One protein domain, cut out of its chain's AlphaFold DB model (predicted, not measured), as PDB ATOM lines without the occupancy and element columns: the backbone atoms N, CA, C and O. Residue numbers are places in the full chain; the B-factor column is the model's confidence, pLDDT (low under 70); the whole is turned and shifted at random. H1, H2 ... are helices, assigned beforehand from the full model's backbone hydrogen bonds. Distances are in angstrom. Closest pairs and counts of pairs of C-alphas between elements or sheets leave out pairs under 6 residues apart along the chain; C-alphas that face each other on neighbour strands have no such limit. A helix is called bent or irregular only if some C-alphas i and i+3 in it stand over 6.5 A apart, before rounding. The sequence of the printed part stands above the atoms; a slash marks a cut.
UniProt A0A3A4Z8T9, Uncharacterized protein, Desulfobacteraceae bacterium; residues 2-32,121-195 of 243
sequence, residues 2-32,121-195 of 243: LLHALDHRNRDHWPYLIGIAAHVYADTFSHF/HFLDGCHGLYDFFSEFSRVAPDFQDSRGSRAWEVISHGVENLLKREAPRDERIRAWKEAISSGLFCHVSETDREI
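What this domain is: This is residues 2 to 32 and 121 to 195 of the 243 residues of an uncharacterized protein of Desulfobacteraceae bacterium (UniProt A0A3A4Z8T9). Two long helices, H2 and H3, lie side by side and run opposite ways, while a shorter helical hairpin, H4 and H5, packs on residues 122 to 130 of H3 through H4. H1 is a single short turn on H2 and H6 another beside residues 177 to 181 of H5, and a loop of residues 140 to 151 leads from H3 to H4. The printed part has 106 residues with six named helices, H1 to H6 in order along the chain, and no named strand; the class is all helix. The whole is compact, with a radius of gyration of the C-alphas of 14.5 A and spans of 42 by 36 by 25 A.

Where its parts are: H1 covers residues 2 to 5, from C-alpha 2 at (137.682, 180.899, 117.513). H2 covers residues 8 to 31 and measures 29.6 A from first to last C-alpha; it has a kink of 93 degrees near residue 15 and is irregular, with C-alphas 9 and 12 at 7.8 A. H3, residues 121 to 139, is 27.2 A long and begins at C-alpha 121 (120.159, 180.169, 113.900). H4, residues 152 to 163, measures 15.3 A and is irregular, with C-alphas 154 and 157 at 7.2 A. H5, residues 169 to 181, measures 18.5 A. H6 covers residues 190 to 193 and ends at C-alpha 193 (131.400, 200.382, 97.847).

How they stand to each other: H1 touches H2, residues 14 to 25 alone, and the closest C-alphas are those of Leu 2 and Ala 21, 6.0 A apart. H1 and H3 are close but not clearly touching, with the C-alphas of Leu 2 and Phe 132 at 6.9 A. H2 and H3 touch at a shallow tilt of 9 degrees, opposite ways; their closest C-alphas, those of Phe 29 and His 121, are 5.6 A apart. H3, with residues 122 to 130 alone, touches H4 at a steep tilt of 41 degrees, opposite ways, a helical hairpin; the closest C-alphas are those of Leu 123 and Glu 160, at 6.4 A. H4, with residues 158 to 162 alone, touches H5 at a shallow tilt of 25 degrees, opposite ways, a second helical hairpin; the closest C-alphas are those of Leu 162 and Trp 176, at 6.9 A. H5, with residues 177 to 181 alone, touches H6, and the C-alphas of Ser 181 and Arg 193 are the closest, at 4.7 A. The helix packing is only just mostly aligned, with 2 of these 3 tilts shallow. H2 is apart from H4, H5 and H6. Every O i to N i+4 pair is within hydrogen-bond range in H3 and H5, against 13 of 20 in H2 and 6 of 8 in H4; H1 and H6 are too short for such a pair.

The domain as a whole: The C-alphas of Arg 9 and Glu 166, the two farthest apart, are 42.0 A apart. Residues 33 to 120 are not printed, and C-alphas 32 and 121 are 9.9 A apart across the cut. The link from H3 to H4, 12 residues, is long. The mean pLDDT of the printed part is 94.1, and no printed residue is under 70.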
ATOM      1  N   LEU A   2     137.554 179.445 117.716       94.88
ATOM      2  CA  LEU A   2     137.682 180.899 117.513       94.88
ATOM      3  C   LEU A   2     138.793 181.524 118.375       94.88
ATOM      4  O   LEU A   2     139.673 182.187 117.843       94.88
ATOM      5  N   LEU A   3     138.838 181.213 119.676       94.12
ATOM      6  CA  LEU A   3     139.898 181.699 120.576       94.12
ATOM      7  C   LEU A   3     141.307 181.298 120.121       94.12
ATOM      8  O   LEU A   3     142.219 182.114 120.149       94.12
ATOM      9  N   HIS A   4     141.482 180.063 119.644       95.75
ATOM     10  CA  HIS A   4     142.761 179.613 119.095       95.75
ATOM     11  C   HIS A   4     143.159 180.424 117.853       95.75
ATOM     12  O   HIS A   4     144.321 180.789 117.702       95.75
ATOM     13  N   ALA A   5     142.205 180.761 116.976       97.12
ATOM     14  CA  ALA A   5     142.489 181.603 115.815       97.12
ATOM     15  C   ALA A   5     143.015 182.996 116.213       97.12
ATOM     16  O   ALA A   5     143.860 183.536 115.504       97.12
ATOM     17  N   LEU A   6     142.576 183.536 117.358       97.12
ATOM     18  CA  LEU A   6     143.006 184.837 117.896       97.12
ATOM     19  C   LEU A   6     144.328 184.803 118.668       97.12
ATOM     20  O   LEU A   6     144.822 185.855 119.070       97.12
ATOM     21  N   ASP A   7     144.919 183.630 118.886       96.12
ATOM     22  CA  ASP A   7     146.198 183.532 119.583       96.12
ATOM     23  C   ASP A   7     147.283 184.333 118.843       96.12
ATOM     24  O   ASP A   7     147.452 184.201 117.629       96.12
ATOM     25  N   HIS A   8     148.052 185.150 119.568       94.50
ATOM     26  CA  HIS A   8     149.122 185.970 118.992       94.50
ATOM     27  C   HIS A   8     150.193 185.155 118.254       94.50
ATOM     28  O   HIS A   8     150.815 185.669 117.323       94.50
ATOM     29  N   ARG A   9     150.386 183.879 118.613       95.25
ATOM     30  CA  ARG A   9     151.273 182.949 117.891       95.25
ATOM     31  C   ARG A   9     150.820 182.715 116.447       95.25
ATOM     32  O   ARG A   9     151.639 182.360 115.607       95.25
ATOM     33  N   ASN A  10     149.540 182.951 116.156       96.31
ATOM     34  CA  ASN A  10     148.942 182.806 114.834       96.31
ATOM     35  C   ASN A  10     148.910 184.116 114.029       96.31
ATOM     36  O   ASN A  10     148.329 184.133 112.943       96.31
ATOM     37  N   ARG A  11     149.544 185.198 114.507       95.06
ATOM     38  CA  ARG A  11     149.484 186.526 113.873       95.06
ATOM     39  C   ARG A  11     149.874 186.529 112.396       95.06
ATOM     40  O   ARG A  11     149.168 187.123 111.585       95.06
ATOM     41  N   ASP A  12     150.918 185.793 112.028       93.62
ATOM     42  CA  ASP A  12     151.374 185.665 110.633       93.62
ATOM     43  C   ASP A  12     150.368 184.928 109.726       93.62
ATOM     44  O   ASP A  12     150.484 184.937 108.499       93.62
ATOM     45  N   HIS A  13     149.380 184.258 110.320       94.88
ATOM     46  CA  HIS A  13     148.342 183.498 109.630       94.88
ATOM     47  C   HIS A  13     146.975 184.178 109.657       94.88
ATOM     48  O   HIS A  13     146.105 183.771 108.888       94.88
ATOM     49  N   TRP A  14     146.779 185.219 110.473       96.19
ATOM     50  CA  TRP A  14     145.486 185.885 110.651       96.19
ATOM     51  C   TRP A  14     144.775 186.302 109.358       96.19
ATOM     52  O   TRP A  14     143.574 186.030 109.289       96.19
ATOM     53  N   PRO A  15     145.441 186.839 108.312       92.19
ATOM     54  CA  PRO A  15     144.748 187.230 107.081       92.19
ATOM     55  C   PRO A  15     143.897 186.117 106.449       92.19
ATOM     56  O   PRO A  15     142.882 186.404 105.824       92.19
ATOM     57  N   TYR A  16     144.265 184.848 106.652       94.12
ATOM     58  CA  TYR A  16     143.520 183.690 106.145       94.12
ATOM     59  C   TYR A  16     142.845 182.908 107.275       94.12
ATOM     60  O   TYR A  16     141.706 182.472 107.133       94.12
ATOM     61  N   LEU A  17     143.524 182.742 108.415       97.25
ATOM     62  CA  LEU A  17     143.039 181.942 109.539       97.25
ATOM     63  C   LEU A  17     141.763 182.518 110.159       97.25
ATOM     64  O   LEU A  17     140.880 181.743 110.521       97.25
ATOM     65  N   ILE A  18     141.647 183.847 110.255       97.44
ATOM     66  CA  ILE A  18     140.437 184.506 110.766       97.44
ATOM     67  C   ILE A  18     139.249 184.212 109.844       97.44
ATOM     68  O   ILE A  18     138.190 183.820 110.326       97.44
ATOM     69  N   GLY A  19     139.446 184.308 108.524       95.62
ATOM     70  CA  GLY A  19     138.420 183.968 107.534       95.62
ATOM     71  C   GLY A  19     138.013 182.493 107.580       95.62
ATOM     72  O   GLY A  19     136.825 182.184 107.585       95.62
ATOM     73  N   ILE A  20     138.984 181.581 107.688       97.12
ATOM     74  CA  ILE A  20     138.731 180.135 107.817       97.12
ATOM     75  C   ILE A  20     137.941 179.835 109.095       97.12
ATOM     76  O   ILE A  20     136.933 179.135 109.042       97.12
ATOM     77  N   ALA A  21     138.372 180.375 110.237       97.81
ATOM     78  CA  ALA A  21     137.704 180.144 111.512       97.81
ATOM     79  C   ALA A  21     136.277 180.716 111.524       97.81
ATOM     80  O   ALA A  21     135.365 180.044 112.002       97.81
ATOM     81  N   ALA A  22     136.077 181.909 110.952       97.75
ATOM     82  CA  ALA A  22     134.757 182.511 110.794       97.75
ATOM     83  C   ALA A  22     133.842 181.662 109.900       97.75
ATOM     84  O   ALA A  22     132.692 181.419 110.258       97.75
ATOM     85  N   HIS A  23     134.352 181.172 108.767       95.69
ATOM     86  CA  HIS A  23     133.587 180.321 107.855       95.69
ATOM     87  C   HIS A  23     133.153 179.011 108.525       95.69
ATOM     88  O   HIS A  23     131.963 178.715 108.553       95.69
ATOM     89  N   VAL A  24     134.090 178.278 109.139       95.12
ATOM     90  CA  VAL A  24     133.777 177.016 109.833       95.12
ATOM     91  C   VAL A  24     132.781 177.244 110.972       95.12
ATOM     92  O   VAL A  24     131.867 176.444 111.152       95.12
ATOM     93  N   TYR A  25     132.923 178.340 111.727       96.56
ATOM     94  CA  TYR A  25     131.967 178.700 112.773       96.56
ATOM     95  C   TYR A  25     130.569 178.968 112.204       96.56
ATOM     96  O   TYR A  25     129.596 178.413 112.710       96.56
ATOM     97  N   ALA A  26     130.459 179.760 111.134       96.38
ATOM     98  CA  ALA A  26     129.180 180.054 110.486       96.38
ATOM     99  C   ALA A  26     128.485 178.787 109.964       96.38
ATOM    100  O   ALA A  26     127.276 178.621 110.147       96.38
ATOM    101  N   ASP A  27     129.252 177.865 109.378       93.94
ATOM    102  CA  ASP A  27     128.738 176.601 108.849       93.94
ATOM    103  C   ASP A  27     128.102 175.733 109.944       93.94
ATOM    104  O   ASP A  27     127.141 175.013 109.664       93.94
ATOM    105  N   THR A  28     128.527 175.856 111.211       93.75
ATOM    106  CA  THR A  28     127.872 175.133 112.316       93.75
ATOM    107  C   THR A  28     126.391 175.488 112.450       93.75
ATOM    108  O   THR A  28     125.584 174.604 112.712       93.75
ATOM    109  N   PHE A  29     125.994 176.733 112.172       95.75
ATOM    110  CA  PHE A  29     124.596 177.177 112.269       95.75
ATOM    111  C   PHE A  29     123.752 176.770 111.060       95.75
ATOM    112  O   PHE A  29     122.526 176.708 111.156       95.75
ATOM    113  N   SER A  30     124.398 176.445 109.939       91.38
ATOM    114  CA  SER A  30     123.722 175.911 108.754       91.38
ATOM    115  C   SER A  30     123.599 174.391 108.840       91.38
ATOM    116  O   SER A  30     122.537 173.829 108.584       91.38
ATOM    117  N   HIS A  31     124.674 173.702 109.222       92.75
ATOM    118  CA  HIS A  31     124.810 172.256 109.033       92.75
ATOM    119  C   HIS A  31     124.756 171.442 110.330       92.75
ATOM    120  O   HIS A  31     124.965 170.229 110.281       92.75
ATOM    121  N   PHE A  32     124.446 172.049 111.484       91.56
ATOM    122  CA  PHE A  32     124.296 171.284 112.727       91.56
ATOM    123  C   PHE A  32     123.255 170.170 112.592       91.56
ATOM    124  O   PHE A  32     122.219 170.324 111.935       91.56
ATOM    125  N   HIS A 121     118.845 180.815 113.829       98.06
ATOM    126  CA  HIS A 121     120.159 180.169 113.900       98.06
ATOM    127  C   HIS A 121     121.252 180.982 113.198       98.06
ATOM    128  O   HIS A 121     122.348 181.142 113.727       98.06
ATOM    129  N   PHE A 122     120.965 181.543 112.021       98.19
ATOM    130  CA  PHE A 122     121.928 182.404 111.338       98.19
ATOM    131  C   PHE A 122     122.171 183.697 112.119       98.19
ATOM    132  O   PHE A 122     123.300 184.181 112.119       98.19
ATOM    133  N   LEU A 123     121.158 184.249 112.794       98.31
ATOM    134  CA  LEU A 123     121.329 185.445 113.618       98.31
ATOM    135  C   LEU A 123     122.229 185.172 114.834       98.31
ATOM    136  O   LEU A 123     123.115 185.985 115.102       98.31
ATOM    137  N   ASP A 124     122.075 184.021 115.495       98.25
ATOM    138  CA  ASP A 124     122.987 183.569 116.560       98.25
ATOM    139  C   ASP A 124     124.427 183.431 116.037       98.25
ATOM    140  O   ASP A 124     125.382 183.915 116.653       98.25
ATOM    141  N   GLY A 125     124.584 182.844 114.848       97.88
ATOM    142  CA  GLY A 125     125.874 182.754 114.165       97.88
ATOM    143  C   GLY A 125     126.473 184.126 113.854       97.88
ATOM    144  O   GLY A 125     127.650 184.368 114.128       97.88
ATOM    145  N   CYS A 126     125.671 185.061 113.342       98.19
ATOM    146  CA  CYS A 126     126.103 186.432 113.077       98.19
ATOM    147  C   CYS A 126     126.525 187.170 114.355       98.19
ATOM    148  O   CYS A 126     127.505 187.911 114.308       98.19
ATOM    149  N   HIS A 127     125.835 186.956 115.478       98.19
ATOM    150  CA  HIS A 127     126.207 187.556 116.759       98.19
ATOM    151  C   HIS A 127     127.546 187.002 117.268       98.19
ATOM    152  O   HIS A 127     128.446 187.766 117.601       98.19
ATOM    153  N   GLY A 128     127.748 185.681 117.212       98.12
ATOM    154  CA  GLY A 128     129.039 185.093 117.585       98.12
ATOM    155  C   GLY A 128     130.193 185.525 116.671       98.12
ATOM    156  O   GLY A 128     131.312 185.739 117.137       98.12
ATOM    157  N   LEU A 129     129.933 185.717 115.371       97.94
ATOM    158  CA  LEU A 129     130.912 186.308 114.456       97.94
ATOM    159  C   LEU A 129     131.197 187.773 114.791       97.94
ATOM    160  O   LEU A 129     132.351 188.193 114.719       97.94
ATOM    161  N   TYR A 130     130.178 188.545 115.167       97.25
ATOM    162  CA  TYR A 130     130.358 189.917 115.627       97.25
ATOM    163  C   TYR A 130     131.295 189.981 116.841       97.25
ATOM    164  O   TYR A 130     132.257 190.753 116.822       97.25
ATOM    165  N   ASP A 131     131.072 189.132 117.846       97.19
ATOM    166  CA  ASP A 131     131.935 189.048 119.030       97.19
ATOM    167  C   ASP A 131     133.364 188.658 118.645       97.19
ATOM    168  O   ASP A 131     134.333 189.282 119.079       97.19
ATOM    169  N   PHE A 132     133.505 187.670 117.758       97.69
ATOM    170  CA  PHE A 132     134.798 187.214 117.258       97.69
ATOM    171  C   PHE A 132     135.586 188.315 116.538       97.69
ATOM    172  O   PHE A 132     136.766 188.514 116.832       97.69
ATOM    173  N   PHE A 133     134.957 189.056 115.621       95.75
ATOM    174  CA  PHE A 133     135.617 190.154 114.908       95.75
ATOM    175  C   PHE A 133     135.880 191.370 115.806       95.75
ATOM    176  O   PHE A 133     136.883 192.069 115.622       95.75
ATOM    177  N   SER A 134     135.023 191.608 116.800       94.19
ATOM    178  CA  SER A 134     135.232 192.653 117.807       94.19
ATOM    179  C   SER A 134     136.450 192.342 118.675       94.19
ATOM    180  O   SER A 134     137.313 193.200 118.873       94.19
ATOM    181  N   GLU A 135     136.580 191.091 119.116       95.44
ATOM    182  CA  GLU A 135     137.744 190.638 119.871       95.44
ATOM    183  C   GLU A 135     139.012 190.624 119.005       95.44
ATOM    184  O   GLU A 135     140.060 191.089 119.454       95.44
ATOM    185  N   PHE A 136     138.920 190.188 117.742       95.94
ATOM    186  CA  PHE A 136     140.028 190.288 116.788       95.94
ATOM    187  C   PHE A 136     140.543 191.726 116.662       95.94
ATOM    188  O   PHE A 136     141.745 191.963 116.766       95.94
ATOM    189  N   SER A 137     139.634 192.694 116.522       93.12
ATOM    190  CA  SER A 137     139.986 194.118 116.450       93.12
ATOM    191  C   SER A 137     140.713 194.599 117.712       93.12
ATOM    192  O   SER A 137     141.648 195.392 117.623       93.12
ATOM    193  N   ARG A 138     140.339 194.079 118.891       92.19
ATOM    194  CA  ARG A 138     140.972 194.412 120.176       92.19
ATOM    195  C   ARG A 138     142.389 193.852 120.301       92.19
ATOM    196  O   ARG A 138     143.279 194.552 120.784       92.19
ATOM    197  N   VAL A 139     142.610 192.599 119.896       94.38
ATOM    198  CA  VAL A 139     143.935 191.947 119.973       94.38
ATOM    199  C   VAL A 139     144.848 192.315 118.801       94.38
ATOM    200  O   VAL A 139     146.065 192.122 118.872       94.38
ATOM    201  N   ALA A 140     144.286 192.881 117.733       93.69
ATOM    202  CA  ALA A 140     145.008 193.310 116.546       93.69
ATOM    203  C   ALA A 140     144.680 194.776 116.169       93.69
ATOM    204  O   ALA A 140     144.141 195.012 115.087       93.69
ATOM    205  N   PRO A 141     145.046 195.776 117.006       90.56
ATOM    206  CA  PRO A 141     144.670 197.181 116.784       90.56
ATOM    207  C   PRO A 141     145.111 197.754 115.430       90.56
ATOM    208  O   PRO A 141     144.453 198.638 114.893       90.56
ATOM    209  N   ASP A 142     146.188 197.222 114.845       91.00
ATOM    210  CA  ASP A 142     146.688 197.630 113.523       91.00
ATOM    211  C   ASP A 142     145.712 197.309 112.374       91.00
ATOM    212  O   ASP A 142     145.839 197.864 111.284       91.00
ATOM    213  N   PHE A 143     144.752 196.406 112.601       86.44
ATOM    214  CA  PHE A 143     143.724 196.005 111.634       86.44
ATOM    215  C   PHE A 143     142.362 196.656 111.909       86.44
ATOM    216  O   PHE A 143     141.399 196.398 111.186       86.44
ATOM    217  N   GLN A 144     142.257 197.476 112.955       86.81
ATOM    218  CA  GLN A 144     141.008 198.118 113.340       86.81
ATOM    219  C   GLN A 144     140.719 199.340 112.449       86.81
ATOM    220  O   GLN A 144     141.614 200.125 112.133       86.81
ATOM    221  N   ASP A 145     139.447 199.560 112.097       82.88
ATOM    222  CA  ASP A 145     139.011 200.855 111.555       82.88
ATOM    223  C   ASP A 145     139.276 201.955 112.599       82.88
ATOM    224  O   ASP A 145     138.879 201.842 113.762       82.88
ATOM    225  N   SER A 146     139.914 203.050 112.179       80.62
ATOM    226  CA  SER A 146     140.227 204.198 113.040       80.62
ATOM    227  C   SER A 146     138.994 204.832 113.692       80.62
ATOM    228  O   SER A 146     139.110 205.484 114.731       80.62
ATOM    229  N   ARG A 147     137.806 204.626 113.114       84.44
ATOM    230  CA  ARG A 147     136.520 205.090 113.652       84.44
ATOM    231  C   ARG A 147     135.832 204.081 114.576       84.44
ATOM    232  O   ARG A 147     134.788 204.404 115.138       84.44
ATOM    233  N   GLY A 148     136.408 202.893 114.748       82.56
ATOM    234  CA  GLY A 148     135.871 201.827 115.590       82.56
ATOM    235  C   GLY A 148     134.698 201.060 114.973       82.56
ATOM    236  O   GLY A 148     134.193 201.386 113.894       82.56
ATOM    237  N   SER A 149     134.278 200.005 115.674       87.06
ATOM    238  CA  SER A 149     133.130 199.177 115.305       87.06
ATOM    239  C   SER A 149     131.805 199.842 115.690       87.06
ATOM    240  O   SER A 149     131.735 200.700 116.573       87.06
ATOM    241  N   ARG A 150     130.721 199.429 115.028       91.81
ATOM    242  CA  ARG A 150     129.359 199.723 115.490       91.81
ATOM    243  C   ARG A 150     128.923 198.671 116.500       91.81
ATOM    244  O   ARG A 150     129.291 197.510 116.359       91.81
ATOM    245  N   ALA A 151     128.125 199.073 117.485       94.38
ATOM    246  CA  ALA A 151     127.541 198.154 118.459       94.38
ATOM    247  C   ALA A 151     126.585 197.152 117.780       94.38
ATOM    248  O   ALA A 151     125.896 197.514 116.820       94.38
ATOM    249  N   TRP A 152     126.522 195.913 118.278       97.06
ATOM    250  CA  TRP A 152     125.644 194.866 117.740       97.06
ATOM    251  C   TRP A 152     124.175 195.300 117.728       97.06
ATOM    252  O   TRP A 152     123.468 195.110 116.739       97.06
ATOM    253  N   GLU A 153     123.725 195.977 118.780       96.88
ATOM    254  CA  GLU A 153     122.351 196.461 118.942       96.88
ATOM    255  C   GLU A 153     121.957 197.445 117.833       96.88
ATOM    256  O   GLU A 153     120.790 197.523 117.455       96.88
ATOM    257  N   VAL A 154     122.934 198.166 117.272       96.00
ATOM    258  CA  VAL A 154     122.717 199.113 116.171       96.00
ATOM    259  C   VAL A 154     122.565 198.388 114.831       96.00
ATOM    260  O   VAL A 154     121.801 198.836 113.977       96.00
ATOM    261  N   ILE A 155     123.284 197.280 114.625       96.88
ATOM    262  CA  ILE A 155     123.367 196.607 113.317       96.88
ATOM    263  C   ILE A 155     122.486 195.359 113.193       96.88
ATOM    264  O   ILE A 155     122.097 194.995 112.081       96.88
ATOM    265  N   SER A 156     122.151 194.719 114.313       97.75
ATOM    266  CA  SER A 156     121.470 193.418 114.391       97.75
ATOM    267  C   SER A 156     120.140 193.399 113.646       97.75
ATOM    268  O   SER A 156     119.867 192.462 112.900       97.75
ATOM    269  N   HIS A 157     119.350 194.470 113.746       97.81
ATOM    270  CA  HIS A 157     118.092 194.579 113.009       97.81
ATOM    271  C   HIS A 157     118.305 194.595 111.485       97.81
ATOM    272  O   HIS A 157     117.555 193.975 110.732       97.81
ATOM    273  N   GLY A 158     119.359 195.269 111.015       98.12
ATOM    274  CA  GLY A 158     119.742 195.267 109.603       98.12
ATOM    275  C   GLY A 158     120.161 193.879 109.119       98.12
ATOM    276  O   GLY A 158     119.742 193.451 108.043       98.12
ATOM    277  N   VAL A 159     120.934 193.159 109.937       98.25
ATOM    278  CA  VAL A 159     121.337 191.770 109.674       98.25
ATOM    279  C   VAL A 159     120.112 190.863 109.591       98.25
ATOM    280  O   VAL A 159     119.921 190.181 108.586       98.25
ATOM    281  N   GLU A 160     119.235 190.901 110.594       98.50
ATOM    282  CA  GLU A 160     118.024 190.080 110.643       98.50
ATOM    283  C   GLU A 160     117.117 190.323 109.423       98.50
ATOM    284  O   GLU A 160     116.626 189.372 108.811       98.50
ATOM    285  N   ASN A 161     116.945 191.582 109.009       98.31
ATOM    286  CA  ASN A 161     116.162 191.926 107.820       98.31
ATOM    287  C   ASN A 161     116.752 191.335 106.529       98.31
ATOM    288  O   ASN A 161     116.002 190.899 105.652       98.31
ATOM    289  N   LEU A 162     118.082 191.283 106.403       98.31
ATOM    290  CA  LEU A 162     118.738 190.631 105.267       98.31
ATOM    291  C   LEU A 162     118.596 189.108 105.316       98.31
ATOM    292  O   LEU A 162     118.375 188.492 104.270       98.31
ATOM    293  N   LEU A 163     118.675 188.502 106.505       98.12
ATOM    294  CA  LEU A 163     118.476 187.060 106.686       98.12
ATOM    295  C   LEU A 163     117.043 186.640 106.338       98.12
ATOM    296  O   LEU A 163     116.863 185.646 105.640       98.12
ATOM    297  N   LYS A 164     116.036 187.437 106.723       97.62
ATOM    298  CA  LYS A 164     114.609 187.214 106.406       97.62
ATOM    299  C   LYS A 164     114.259 187.380 104.925       97.62
ATOM    300  O   LYS A 164     113.146 187.044 104.520       97.62
ATOM    301  N   ARG A 165     115.165 187.907 104.098       96.88
ATOM    302  CA  ARG A 165     114.865 188.215 102.696       96.88
ATOM    303  C   ARG A 165     114.690 186.945 101.860       96.88
ATOM    304  O   ARG A 165     115.661 186.343 101.391       96.88
ATOM    305  N   GLU A 166     113.437 186.608 101.573       95.94
ATOM    306  CA  GLU A 166     113.074 185.582 100.596       95.94
ATOM    307  C   GLU A 166     113.368 186.058  99.168       95.94
ATOM    308  O   GLU A 166     112.597 186.800  98.564       95.94
ATOM    309  N   ALA A 167     114.499 185.640  98.607       93.19
ATOM    310  CA  ALA A 167     114.855 185.953  97.224       93.19
ATOM    311  C   ALA A 167     115.861 184.935  96.659       93.19
ATOM    312  O   ALA A 167     116.522 184.227  97.432       93.19
ATOM    313  N   PRO A 168     116.039 184.855  95.327       90.50
ATOM    314  CA  PRO A 168     117.160 184.148  94.714       90.50
ATOM    315  C   PRO A 168     118.522 184.645  95.225       90.50
ATOM    316  O   PRO A 168     118.664 185.783  95.670       90.50
ATOM    317  N   ARG A 169     119.549 183.790  95.122       90.75
ATOM    318  CA  ARG A 169     120.910 184.058  95.625       90.75
ATOM    319  C   ARG A 169     121.437 185.439  95.222       90.75
ATOM    320  O   ARG A 169     121.876 186.187  96.087       90.75
ATOM    321  N   ASP A 170     121.381 185.775  93.937       92.44
ATOM    322  CA  ASP A 170     122.024 186.986  93.418       92.44
ATOM    323  C   ASP A 170     121.316 188.269  93.889       92.44
ATOM    324  O   ASP A 170     121.961 189.290  94.115       92.44
ATOM    325  N   GLU A 171     120.003 188.211  94.128       94.81
ATOM    326  CA  GLU A 171     119.257 189.317  94.739       94.81
ATOM    327  C   GLU A 171     119.600 189.497  96.218       94.81
ATOM    328  O   GLU A 171     119.725 190.629  96.683       94.81
ATOM    329  N   ARG A 172     119.800 188.399  96.960       95.62
ATOM    330  CA  ARG A 172     120.270 188.479  98.352       95.62
ATOM    331  C   ARG A 172     121.685 189.050  98.421       95.62
ATOM    332  O   ARG A 172     121.932 189.926  99.240       95.62
ATOM    333  N   ILE A 173     122.587 188.615  97.535       95.12
ATOM    334  CA  ILE A 173     123.945 189.180  97.421       95.12
ATOM    335  C   ILE A 173     123.870 190.686  97.158       95.12
ATOM    336  O   ILE A 173     124.575 191.453  97.809       95.12
ATOM    337  N   ARG A 174     123.000 191.122  96.238       95.69
ATOM    338  CA  ARG A 174     122.809 192.550  95.955       95.69
ATOM    339  C   ARG A 174     122.346 193.319  97.194       95.69
ATOM    340  O   ARG A 174     122.940 194.344  97.501       95.69
ATOM    341  N   ALA A 175     121.371 192.790  97.935       96.94
ATOM    342  CA  ALA A 175     120.884 193.417  99.165       96.94
ATOM    343  C   ALA A 175     121.986 193.558 100.234       96.94
ATOM    344  O   ALA A 175     122.084 194.599 100.877       96.94
ATOM    345  N   TRP A 176     122.854 192.550 100.384       96.44
ATOM    346  CA  TRP A 176     124.028 192.643 101.260       96.44
ATOM    347  C   TRP A 176     125.003 193.738 100.812       96.44
ATOM    348  O   TRP A 176     125.440 194.537 101.639       96.44
ATOM    349  N   LYS A 177     125.308 193.823  99.511       95.31
ATOM    350  CA  LYS A 177     126.186 194.874  98.968       95.31
ATOM    351  C   LYS A 177     125.605 196.276  99.158       95.31
ATOM    352  O   LYS A 177     126.333 197.178  99.552       95.31
ATOM    353  N   GLU A 178     124.308 196.452  98.910       95.44
ATOM    354  CA  GLU A 178     123.596 197.721  99.126       95.44
ATOM    355  C   GLU A 178     123.610 198.129 100.608       95.44
ATOM    356  O   GLU A 178     123.870 199.284 100.941       95.44
ATOM    357  N   ALA A 179     123.394 197.175 101.518       95.75
ATOM    358  CA  ALA A 179     123.465 197.431 102.953       95.75
ATOM    359  C   ALA A 179     124.873 197.871 103.393       95.75
ATOM    360  O   ALA A 179     125.005 198.864 104.114       95.75
ATOM    361  N   ILE A 180     125.922 197.195 102.912       94.19
ATOM    362  CA  ILE A 180     127.313 197.580 103.189       94.19
ATOM    363  C   ILE A 180     127.607 198.975 102.624       94.19
ATOM    364  O   ILE A 180     128.036 199.847 103.376       94.19
ATOM    365  N   SER A 181     127.309 199.227 101.346       94.31
ATOM    366  CA  SER A 181     127.635 200.499 100.683       94.31
ATOM    367  C   SER A 181     126.870 201.702 101.245       94.31
ATOM    368  O   SER A 181     127.383 202.823 101.223       94.31
ATOM    369  N   SER A 182     125.681 201.479 101.814       94.12
ATOM    370  CA  SER A 182     124.916 202.506 102.535       94.12
ATOM    371  C   SER A 182     125.516 202.884 103.896       94.12
ATOM    372  O   SER A 182     125.114 203.881 104.497       94.12
ATOM    373  N   GLY A 183     126.472 202.097 104.396       92.75
ATOM    374  CA  GLY A 183     127.046 202.263 105.726       92.75
ATOM    375  C   GLY A 183     126.106 201.819 106.830       92.75
ATOM    376  O   GLY A 183     126.092 202.431 107.898       92.75
ATOM    377  N   LEU A 184     125.304 200.777 106.587       93.06
ATOM    378  CA  LEU A 184     124.436 200.195 107.609       93.06
ATOM    379  C   LEU A 184     125.260 199.555 108.738       93.06
ATOM    380  O   LEU A 184     124.977 199.779 109.914       93.06
ATOM    381  N   PHE A 185     126.312 198.813 108.382       91.38
ATOM    382  CA  PHE A 185     127.073 197.975 109.319       91.38
ATOM    383  C   PHE A 185     128.374 198.598 109.810       91.38
ATOM    384  O   PHE A 185     128.753 198.439 110.967       91.38
ATOM    385  N   CYS A 186     129.054 199.324 108.937       87.00
ATOM    386  CA  CYS A 186     130.367 199.886 109.196       87.00
ATOM    387  C   CYS A 186     130.481 201.258 108.542       87.00
ATOM    388  O   CYS A 186     129.581 201.726 107.835       87.00
ATOM    389  N   HIS A 187     131.593 201.929 108.808       89.06
ATOM    390  CA  HIS A 187     131.951 203.062 107.989       89.06
ATOM    391  C   HIS A 187     132.506 202.571 106.653       89.06
ATOM    392  O   HIS A 187     133.348 201.687 106.616       89.06
ATOM    393  N   VAL A 188     132.031 203.164 105.563       90.94
ATOM    394  CA  VAL A 188     132.280 202.655 104.212       90.94
ATOM    395  C   VAL A 188     133.495 203.352 103.606       90.94
ATOM    396  O   VAL A 188     133.512 204.585 103.510       90.94
ATOM    397  N   SER A 189     134.498 202.577 103.201       89.50
ATOM    398  CA  SER A 189     135.599 203.008 102.332       89.50
ATOM    399  C   SER A 189     135.219 202.898 100.848       89.50
ATOM    400  O   SER A 189     134.169 202.360 100.509       89.50
ATOM    401  N   GLU A 190     136.063 203.385  99.937       89.25
ATOM    402  CA  GLU A 190     135.810 203.204  98.496       89.25
ATOM    403  C   GLU A 190     135.804 201.715  98.110       89.25
ATOM    404  O   GLU A 190     134.921 201.257  97.390       89.25
ATOM    405  N   THR A 191     136.709 200.926  98.698       86.81
ATOM    406  CA  THR A 191     136.769 199.471  98.507       86.81
ATOM    407  C   THR A 191     135.481 198.772  98.948       86.81
ATOM    408  O   THR A 191     135.022 197.857  98.267       86.81
ATOM    409  N   ASP A 192     134.853 199.226 100.037       88.56
ATOM    410  CA  ASP A 192     133.593 198.649 100.527       88.56
ATOM    411  C   ASP A 192     132.410 198.920  99.580       88.56
ATOM    412  O   ASP A 192     131.477 198.118  99.491       88.56
ATOM    413  N   ARG A 193     132.437 200.041  98.843       89.94
ATOM    414  CA  ARG A 193     131.400 200.382  97.847       89.94
ATOM    415  C   ARG A 193     131.489 199.509  96.604       89.94
ATOM    416  O   ARG A 193     130.466 199.240  95.976       89.94
ATOM    417  N   GLU A 194     132.693 199.053  96.281       87.94
ATOM    418  CA  GLU A 194     132.993 198.284  95.075       87.94
ATOM    419  C   GLU A 194     133.217 196.790  95.351       87.94
ATOM    420  O   GLU A 194     133.770 196.090  94.503       87.94
ATOM    421  N   ILE A 195     132.765 196.265  96.505       87.62
ATOM    422  CA  ILE A 195     132.961 194.851  96.869       87.62
ATOM    423  C   ILE A 195     132.539 193.933  95.718       87.62
ATOM    424  O   ILE A 195     131.361 193.804  95.348       87.62
TER     425      ILE A 195